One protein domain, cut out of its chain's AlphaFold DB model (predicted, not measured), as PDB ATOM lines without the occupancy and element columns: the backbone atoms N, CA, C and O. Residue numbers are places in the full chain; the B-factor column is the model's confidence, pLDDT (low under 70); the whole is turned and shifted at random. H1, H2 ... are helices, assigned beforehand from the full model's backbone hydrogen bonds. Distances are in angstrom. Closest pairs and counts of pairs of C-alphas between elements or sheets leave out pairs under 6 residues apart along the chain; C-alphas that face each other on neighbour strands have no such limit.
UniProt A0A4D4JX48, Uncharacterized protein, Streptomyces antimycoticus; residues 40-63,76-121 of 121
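This is residues 40 to 63 and 76 to 121 of the 121 residues of an uncharacterized protein of Streptomyces antimycoticus (UniProt A0A4D4JX48). Two long helices, H1 and H2, lie side by side and run opposite ways, making the long part of a rod, and three short helices, H3, H4 and H5, are strung one after another at the end where H1 begins and H2 ends, as a loose head. From H5 the last residues fold back toward the first printed residue, while the loops at the other end of the pair are cut. The printed part has 70 residues with five named helices, in the order H1, H2, H3, H4, H5, and no named strand; the class is all helix. The whole is loose, with a radius of gyration of the C-alphas of 14.6 A, and spans 47 by 20 by 13 A.

The printed part begins at Ile 40, with its C-alpha at (18.754, 82.920, 47.206). H1, residues 42 to 59, is the longest helix and runs 24.9 A from C-alpha 42 at (24.085, 81.706, 46.865) to C-alpha 59 at (38.236, 66.008, 60.122). After the cut, H2, residues 82 to 95, measures 19.6 A from first to last C-alpha. H3, residues 98 to 102, measures 5.7 A, H4, residues 105 to 108, 4.8 A, and H5, residues 112 to 116, 6.3 A. H5 ends at C-alpha 116, at (22.210, 97.602, 49.293).

H1 and H2 touch, with 28 pairs of C-alphas within 8 A; the closest are those of Thr 50 and Ala 87, 4.6 A apart. They stand at a shallow tilt of 15 degrees and run opposite ways. H3 is close to H1 but not clearly touching, the closest C-alphas being those of Leu 42 and Gly 99 at 6.7 A. H3 is also close to H2 but not clearly touching, at 7.8 A between the C-alphas of Leu 93 and Gly 99. H3 and H4 only just touch, and only at the corner by their link, with 3 pairs of C-alphas within 8 A; the closest are those of Gly 99 and Gly 105, 4.6 A apart. H4 and H5 are close but not clearly touching, with the C-alphas of Trp 108 and Val 114 closest at 7.0 A. H1 and H4 are only just apart, at 8.4 A, and H5 is apart from H1, H2 and H3. In H1, H2 and H3 every O i to N i+4 pair is within hydrogen-bond range; H5 has 0 of 1, with 0 of 2 for O i to N i+3, and H4 is too short for an O i to N i+4 pair.

The C-alphas farthest apart, of Pro 63 and Pro 112, are 46.9 A apart, while those of Ile 40 and Leu 121, the chain's last residue, are 6.5 A apart. Residues 64 to 75 are not printed, and C-alphas 63 and 76 are 8.3 A apart across this cut. The links H2 to H3, H3 to H4 and H4 to H5 are tight. The mean pLDDT of the printed part is 82.6, with residues 61 to 63 and 76 to 80 under 70.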
ATOM      1  N   ILE A  40      18.528  81.660  46.478       90.56
ATOM      2  CA  ILE A  40      18.754  82.920  47.206       90.56
ATOM      3  C   ILE A  40      19.998  82.816  48.088       90.56
ATOM      4  O   ILE A  40      20.258  81.759  48.655       90.56
ATOM      5  N   GLY A  41      20.753  83.906  48.246       87.56
ATOM      6  CA  GLY A  41      21.922  83.924  49.132       87.56
ATOM      7  C   GLY A  41      23.018  82.946  48.706       87.56
ATOM      8  O   GLY A  41      23.696  82.368  49.559       87.56
ATOM      9  N   LEU A  42      23.193  82.736  47.400       89.38
ATOM     10  CA  LEU A  42      24.085  81.706  46.865       89.38
ATOM     11  C   LEU A  42      25.544  81.953  47.221       89.38
ATOM     12  O   LEU A  42      26.275  80.992  47.441       89.38
ATOM     13  N   ARG A  43      25.986  83.210  47.328       90.44
ATOM     14  CA  ARG A  43      27.352  83.514  47.781       90.44
ATOM     15  C   ARG A  43      27.581  83.068  49.216       90.44
ATOM     16  O   ARG A  43      28.632  82.505  49.511       90.44
ATOM     17  N   LEU A  44      26.601  83.268  50.098       90.50
ATOM     18  CA  LEU A  44      26.691  82.807  51.483       90.50
ATOM     19  C   LEU A  44      26.641  81.289  51.577       90.50
ATOM     20  O   LEU A  44      27.442  80.705  52.302       90.50
ATOM     21  N   ALA A  45      25.754  80.660  50.808       92.19
ATOM     22  CA  ALA A  45      25.689  79.210  50.713       92.19
ATOM     23  C   ALA A  45      27.005  78.623  50.185       92.19
ATOM     24  O   ALA A  45      27.481  77.624  50.715       92.19
ATOM     25  N   ALA A  46      27.635  79.268  49.200       92.75
ATOM     26  CA  ALA A  46      28.919  78.839  48.667       92.75
ATOM     27  C   ALA A  46      30.052  79.000  49.680       92.75
ATOM     28  O   ALA A  46      30.821  78.063  49.859       92.75
ATOM     29  N   VAL A  47      30.144  80.135  50.380       93.44
ATOM     30  CA  VAL A  47      31.170  80.343  51.417       93.44
ATOM     31  C   VAL A  47      30.977  79.365  52.576       93.44
ATOM     32  O   VAL A  47      31.911  78.653  52.937       93.44
ATOM     33  N   GLY A  48      29.766  79.291  53.131       93.06
ATOM     34  CA  GLY A  48      29.452  78.424  54.266       93.06
ATOM     35  C   GLY A  48      29.568  76.940  53.920       93.06
ATOM     36  O   GLY A  48      30.212  76.188  54.646       93.06
ATOM     37  N   GLY A  49      29.014  76.523  52.780       93.12
ATOM     38  CA  GLY A  49      29.099  75.146  52.303       93.12
ATOM     39  C   GLY A  49      30.528  74.732  51.953       93.12
ATOM     40  O   GLY A  49      30.941  73.642  52.331       93.12
ATOM     41  N   THR A  50      31.326  75.607  51.331       93.44
ATOM     42  CA  THR A  50      32.755  75.338  51.077       93.44
ATOM     43  C   THR A  50      33.535  75.198  52.379       93.44
ATOM     44  O   THR A  50      34.316  74.261  52.520       93.44
ATOM     45  N   ALA A  51      33.315  76.097  53.345       94.00
ATOM     46  CA  ALA A  51      33.955  76.005  54.652       94.00
ATOM     47  C   ALA A  51      33.586  74.691  55.355       94.00
ATOM     48  O   ALA A  51      34.464  74.003  55.862       94.00
ATOM     49  N   MET A  52      32.308  74.304  55.321       92.50
ATOM     50  CA  MET A  52      31.832  73.035  55.869       92.50
ATOM     51  C   MET A  52      32.496  71.830  55.188       92.50
ATOM     52  O   MET A  52      33.030  70.977  55.887       92.50
ATOM     53  N   MET A  53      32.541  71.785  53.850       91.06
ATOM     54  CA  MET A  53      33.231  70.716  53.111       91.06
ATOM     55  C   MET A  53      34.723  70.652  53.457       91.06
ATOM     56  O   MET A  53      35.260  69.566  53.642       91.06
ATOM     57  N   GLY A  54      35.388  71.803  53.594       88.19
ATOM     58  CA  GLY A  54      36.794  71.870  53.996       88.19
ATOM     59  C   GLY A  54      37.032  71.383  55.427       88.19
ATOM     60  O   GLY A  54      38.025  70.709  55.684       88.19
ATOM     61  N   LEU A  55      36.116  71.682  56.354       86.31
ATOM     62  CA  LEU A  55      36.181  71.200  57.735       86.31
ATOM     63  C   LEU A  55      35.927  69.692  57.835       86.31
ATOM     64  O   LEU A  55      36.616  69.029  58.602       86.31
ATOM     65  N   MET A  56      34.991  69.145  57.053       85.00
ATOM     66  CA  MET A  56      34.778  67.693  56.970       85.00
ATOM     67  C   MET A  56      36.011  66.992  56.398       85.00
ATOM     68  O   MET A  56      36.519  66.056  57.003       85.00
ATOM     69  N   TRP A  57      36.561  67.527  55.306       81.19
ATOM     70  CA  TRP A  57      37.807  67.037  54.719       81.19
ATOM     71  C   TRP A  57      38.980  67.087  55.717       81.19
ATOM     72  O   TRP A  57      39.767  66.150  55.803       81.19
ATOM     73  N   LEU A  58      39.083  68.152  56.526       81.31
ATOM     74  CA  LEU A  58      40.079  68.263  57.602       81.31
ATOM     75  C   LEU A  58      39.846  67.244  58.725       81.31
ATOM     76  O   LEU A  58      40.812  66.718  59.270       81.31
ATOM     77  N   ALA A  59      38.589  66.977  59.084       76.44
ATOM     78  CA  ALA A  59      38.236  66.008  60.122       76.44
ATOM     79  C   ALA A  59      38.580  64.565  59.719       76.44
ATOM     80  O   ALA A  59      38.828  63.727  60.582       76.44
ATOM     81  N   GLU A  60      38.652  64.287  58.418       71.25
ATOM     82  CA  GLU A  60      39.088  63.001  57.870       71.25
ATOM     83  C   GLU A  60      40.622  62.834  57.860       71.25
ATOM     84  O   GLU A  60      41.131  61.777  57.483       71.25
ATOM     85  N   TRP A  61      41.381  63.844  58.310       60.34
ATOM     86  CA  TRP A  61      42.842  63.813  58.374       60.34
ATOM     87  C   TRP A  61      43.363  63.445  59.782       60.34
ATOM     88  O   TRP A  61      42.994  64.099  60.758       60.34
ATOM     89  N   PRO A  62      44.290  62.477  59.941       57.00
ATOM     90  CA  PRO A  62      45.014  61.743  58.912       57.00
ATOM     91  C   PRO A  62      44.127  60.619  58.366       57.00
ATOM     92  O   PRO A  62      43.580  59.870  59.177       57.00
ATOM     93  N   PRO A  63      44.011  60.461  57.031       55.56
ATOM     94  CA  PRO A  63      43.206  59.392  56.455       55.56
ATOM     95  C   PRO A  63      43.631  58.106  57.137       55.56
ATOM     96  O   PRO A  63      44.838  57.841  57.211       55.56
ATOM     97  N   THR A  76      39.546  57.476  50.310       57.78
ATOM     98  CA  THR A  76      39.305  58.367  49.174       57.78
ATOM     99  C   THR A  76      40.567  59.181  48.870       57.78
ATOM    100  O   THR A  76      41.336  59.537  49.768       57.78
ATOM    101  N   ASN A  77      40.828  59.425  47.584       59.16
ATOM    102  CA  ASN A  77      41.963  60.219  47.124       59.16
ATOM    103  C   ASN A  77      41.855  61.654  47.685       59.16
ATOM    104  O   ASN A  77      40.917  62.352  47.307       59.16
ATOM    105  N   PRO A  78      42.819  62.139  48.494       59.53
ATOM    106  CA  PRO A  78      42.713  63.425  49.191       59.53
ATOM    107  C   PRO A  78      42.589  64.642  48.260       59.53
ATOM    108  O   PRO A  78      42.174  65.706  48.711       59.53
ATOM    109  N   PHE A  79      42.928  64.494  46.975       57.22
ATOM    110  CA  PHE A  79      42.801  65.543  45.959       57.22
ATOM    111  C   PHE A  79      41.557  65.418  45.072       57.22
ATOM    112  O   PHE A  79      41.168  66.396  44.444       57.22
ATOM    113  N   ALA A  80      40.949  64.236  44.976       62.34
ATOM    114  CA  ALA A  80      39.789  63.973  44.124       62.34
ATOM    115  C   ALA A  80      38.704  63.291  44.959       62.34
ATOM    116  O   ALA A  80      38.325  62.145  44.719       62.34
ATOM    117  N   ASP A  81      38.268  64.025  45.975       79.00
ATOM    118  CA  ASP A  81      37.248  63.625  46.932       79.00
ATOM    119  C   ASP A  81      35.942  64.395  46.661       79.00
ATOM    120  O   ASP A  81      35.955  65.516  46.135       79.00
ATOM    121  N   TYR A  82      34.806  63.797  47.022       82.00
ATOM    122  CA  TYR A  82      33.491  64.415  46.902       82.00
ATOM    123  C   TYR A  82      33.400  65.764  47.632       82.00
ATOM    124  O   TYR A  82      32.732  66.660  47.120       82.00
ATOM    125  N   HIS A  83      34.109  65.967  48.748       85.44
ATOM    126  CA  HIS A  83      34.134  67.259  49.445       85.44
ATOM    127  C   HIS A  83      34.656  68.383  48.551       85.44
ATOM    128  O   HIS A  83      34.062  69.463  48.483       85.44
ATOM    129  N   LEU A  84      35.752  68.124  47.830       85.25
ATOM    130  CA  LEU A  84      36.347  69.109  46.935       85.25
ATOM    131  C   LEU A  84      35.444  69.356  45.726       85.25
ATOM    132  O   LEU A  84      35.228  70.505  45.345       85.25
ATOM    133  N   ILE A  85      34.880  68.290  45.149       88.19
ATOM    134  CA  ILE A  85      33.949  68.400  44.019       88.19
ATOM    135  C   ILE A  85      32.742  69.251  44.420       88.19
ATOM    136  O   ILE A  85      32.392  70.192  43.709       88.19
ATOM    137  N   TYR A  86      32.129  68.976  45.571       89.12
ATOM    138  CA  TYR A  86      30.971  69.730  46.045       89.12
ATOM    139  C   TYR A  86      31.321  71.177  46.390       89.12
ATOM    140  O   TYR A  86      30.569  72.073  46.011       89.12
ATOM    141  N   ALA A  87      32.475  71.441  47.007       89.88
ATOM    142  CA  ALA A  87      32.956  72.805  47.230       89.88
ATOM    143  C   ALA A  87      33.081  73.589  45.911       89.88
ATOM    144  O   ALA A  87      32.567  74.702  45.788       89.88
ATOM    145  N   VAL A  88      33.696  72.988  44.889       91.62
ATOM    146  CA  VAL A  88      33.836  73.611  43.566       91.62
ATOM    147  C   VAL A  88      32.476  73.839  42.910       91.62
ATOM    148  O   VAL A  88      32.244  74.918  42.368       91.62
ATOM    149  N   VAL A  89      31.556  72.873  42.983       92.44
ATOM    150  CA  VAL A  89      30.194  73.013  42.439       92.44
ATOM    151  C   VAL A  89      29.450  74.167  43.108       92.44
ATOM    152  O   VAL A  89      28.847  74.983  42.414       92.44
ATOM    153  N   LEU A  90      29.524  74.288  44.435       91.44
ATOM    154  CA  LEU A  90      28.900  75.389  45.170       91.44
ATOM    155  C   LEU A  90      29.442  76.751  44.719       91.44
ATOM    156  O   LEU A  90      28.667  77.670  44.436       91.44
ATOM    157  N   ILE A  91      30.766  76.874  44.598       91.06
ATOM    158  CA  ILE A  91      31.419  78.093  44.105       91.06
ATOM    159  C   ILE A  91      30.991  78.388  42.665       91.06
ATOM    160  O   ILE A  91      30.652  79.529  42.350       91.06
ATOM    161  N   ALA A  92      30.965  77.376  41.795       91.56
ATOM    162  CA  ALA A  92      30.571  77.523  40.400       91.56
ATOM    163  C   ALA A  92      29.115  77.989  40.261       91.56
ATOM    164  O   ALA A  92      28.846  78.903  39.486       91.56
ATOM    165  N   LEU A  93      28.185  77.436  41.048       87.25
ATOM    166  CA  LEU A  93      26.778  77.855  41.058       87.25
ATOM    167  C   LEU A  93      26.614  79.315  41.500       87.25
ATOM    168  O   LEU A  93      25.849  80.067  40.891       87.25
ATOM    169  N   ALA A  94      27.360  79.740  42.523       87.12
ATOM    170  CA  ALA A  94      27.358  81.131  42.968       87.12
ATOM    171  C   ALA A  94      27.996  82.077  41.934       87.12
ATOM    172  O   ALA A  94      27.465  83.162  41.687       87.12
ATOM    173  N   ALA A  95      29.101  81.669  41.303       86.44
ATOM    174  CA  ALA A  95      29.803  82.456  40.289       86.44
ATOM    175  C   ALA A  95      28.997  82.592  38.987       86.44
ATOM    176  O   ALA A  95      28.965  83.670  38.396       86.44
ATOM    177  N   ALA A  96      28.303  81.530  38.576       86.25
ATOM    178  CA  ALA A  96      27.427  81.521  37.407       86.25
ATOM    179  C   ALA A  96      26.125  82.313  37.619       86.25
ATOM    180  O   ALA A  96      25.371  82.520  36.672       86.25
ATOM    181  N   GLY A  97      25.833  82.751  38.851       80.75
ATOM    182  CA  GLY A  97      24.589  83.447  39.166       80.75
ATOM    183  C   GLY A  97      23.355  82.552  39.024       80.75
ATOM    184  O   GLY A  97      22.278  83.059  38.710       80.75
ATOM    185  N   ALA A  98      23.499  81.243  39.276       78.56
ATOM    186  CA  ALA A  98      22.459  80.238  39.035       78.56
ATOM    187  C   ALA A  98      21.116  80.575  39.712       78.56
ATOM    188  O   ALA A  98      20.048  80.253  39.202       78.56
ATOM    189  N   GLY A  99      21.150  81.283  40.840       79.00
ATOM    190  CA  GLY A  99      19.949  81.692  41.571       79.00
ATOM    191  C   GLY A  99      19.167  82.798  40.878       79.00
ATOM    192  O   GLY A  99      17.946  82.823  40.971       79.00
ATOM    193  N   ALA A 100      19.838  83.684  40.138       77.56
ATOM    194  CA  ALA A 100      19.170  84.711  39.344       77.56
ATOM    195  C   ALA A 100      18.590  84.147  38.037       77.56
ATOM    196  O   ALA A 100      17.598  84.680  37.545       77.56
ATOM    197  N   THR A 101      19.191  83.086  37.485       74.69
ATOM    198  CA  THR A 101      18.773  82.477  36.211       74.69
ATOM    199  C   THR A 101      17.746  81.360  36.378       74.69
ATOM    200  O   THR A 101      16.857  81.237  35.540       74.69
ATOM    201  N   TRP A 102      17.864  80.537  37.425       76.50
ATOM    202  CA  TRP A 102      17.061  79.320  37.625       76.50
ATOM    203  C   TRP A 102      16.268  79.302  38.940       76.50
ATOM    204  O   TRP A 102      15.529  78.353  39.182       76.50
ATOM    205  N   GLY A 103      16.397  80.331  39.782       83.69
ATOM    206  CA  GLY A 103      15.725  80.407  41.080       83.69
ATOM    207  C   GLY A 103      15.034  81.743  41.341       83.69
ATOM    208  O   GLY A 103      14.791  82.550  40.444       83.69
ATOM    209  N   LEU A 104      14.724  81.994  42.614       83.94
ATOM    210  CA  LEU A 104      14.079  83.223  43.084       83.94
ATOM    211  C   LEU A 104      15.080  84.369  43.321       83.94
ATOM    212  O   LEU A 104      14.702  85.426  43.835       83.94
ATOM    213  N   GLY A 105      16.345  84.206  42.924       82.00
ATOM    214  CA  GLY A 105      17.424  85.169  43.143       82.00
ATOM    215  C   GLY A 105      17.148  86.539  42.525       82.00
ATOM    216  O   GLY A 105      17.517  87.562  43.098       82.00
ATOM    217  N   GLY A 106      16.417  86.591  41.408       80.19
ATOM    218  CA  GLY A 106      15.982  87.853  40.802       80.19
ATOM    219  C   GLY A 106      14.978  88.637  41.660       80.19
ATOM    220  O   GLY A 106      15.025  89.865  41.687       80.19
ATOM    221  N   VAL A 107      14.092  87.947  42.389       83.62
ATOM    222  CA  VAL A 107      13.153  88.569  43.343       83.62
ATOM    223  C   VAL A 107      13.889  88.950  44.626       83.62
ATOM    224  O   VAL A 107      13.730  90.063  45.122       83.62
ATOM    225  N   TRP A 108      14.764  88.067  45.110       84.44
ATOM    226  CA  TRP A 108      15.623  88.303  46.269       84.44
ATOM    227  C   TRP A 108      16.504  89.549  46.103       84.44
ATOM    228  O   TRP A 108      16.556  90.397  46.991       84.44
ATOM    229  N   ALA A 109      17.112  89.729  44.928       84.69
ATOM    230  CA  ALA A 109      17.957  90.880  44.609       84.69
ATOM    231  C   ALA A 109      17.219  92.231  44.653       84.69
ATOM    232  O   ALA A 109      17.854  93.273  44.821       84.69
ATOM    233  N   ARG A 110      15.884  92.236  44.512       85.12
ATOM    234  CA  ARG A 110      15.057  93.454  44.562       85.12
ATOM    235  C   ARG A 110      14.760  93.916  45.988       85.12
ATOM    236  O   ARG A 110      14.322  95.053  46.162       85.12
ATOM    237  N   LEU A 111      14.996  93.081  47.004       85.88
ATOM    238  CA  LEU A 111      14.786  93.473  48.395       85.88
ATOM    239  C   LEU A 111      15.699  94.660  48.750       85.88
ATOM    240  O   LEU A 111      16.907  94.576  48.519       85.88
ATOM    241  N   PRO A 112      15.181  95.739  49.375       84.12
ATOM    242  CA  PRO A 112      15.961  96.945  49.685       84.12
ATOM    243  C   PRO A 112      17.206  96.692  50.541       84.12
ATOM    244  O   PRO A 112      18.129  97.504  50.563       84.12
ATOM    245  N   PHE A 113      17.218  95.606  51.313       86.19
ATOM    246  CA  PHE A 113      18.370  95.196  52.111       86.19
ATOM    247  C   PHE A 113      19.432  94.470  51.271       86.19
ATOM    248  O   PHE A 113      20.617  94.753  51.424       86.19
ATOM    249  N   VAL A 114      19.017  93.595  50.349       85.50
ATOM    250  CA  VAL A 114      19.904  92.814  49.465       85.50
ATOM    251  C   VAL A 114      20.492  93.693  48.364       85.50
ATOM    252  O   VAL A 114      21.687  93.629  48.097       85.50
ATOM    253  N   SER A 115      19.696  94.589  47.777       82.44
ATOM    254  CA  SER A 115      20.171  95.529  46.754       82.44
ATOM    255  C   SER A 115      21.248  96.483  47.287       82.44
ATOM    256  O   SER A 115      22.179  96.837  46.562       82.44
ATOM    257  N   ARG A 116      21.170  96.844  48.578       86.75
ATOM    258  CA  ARG A 116      22.210  97.602  49.293       86.75
ATOM    259  C   ARG A 116      23.434  96.755  49.655       86.75
ATOM    260  O   ARG A 116      24.527  97.299  49.762       86.75
ATOM    261  N   ASN A 117      23.274  95.439  49.794       86.75
ATOM    262  CA  ASN A 117      24.305  94.501  50.231       86.75
ATOM    263  C   ASN A 117      24.526  93.400  49.187       86.75
ATOM    264  O   ASN A 117      24.066  92.271  49.345       86.75
ATOM    265  N   ARG A 118      25.289  93.699  48.126       80.88
ATOM    266  CA  ARG A 118      25.521  92.758  47.007       80.88
ATOM    267  C   ARG A 118      26.175  91.424  47.405       80.88
ATOM    268  O   ARG A 118      26.215  90.505  46.592       80.88
ATOM    269  N   TRP A 119      26.724  91.304  48.613       81.31
ATOM    270  CA  TRP A 119      27.266  90.046  49.141       81.31
ATOM    271  C   TRP A 119      26.174  89.031  49.528       81.31
ATOM    272  O   TRP A 119      26.482  87.855  49.672       81.31
ATOM    273  N   LEU A 120      24.912  89.467  49.638       79.88
ATOM    274  CA  LEU A 120      23.742  88.633  49.942       79.88
ATOM    275  C   LEU A 120      23.096  87.977  48.714       79.88
ATOM    276  O   LEU A 120      22.074  87.307  48.861       79.88
ATOM    277  N   LEU A 121      23.628  88.215  47.514       79.75
ATOM    278  CA  LEU A 121      23.180  87.560  46.280       79.75
ATOM    279  C   LEU A 121      23.581  86.080  46.287       79.75
ATOM    280  O   LEU A 121      22.717  85.231  45.988       79.75
TER     281      LEU A 121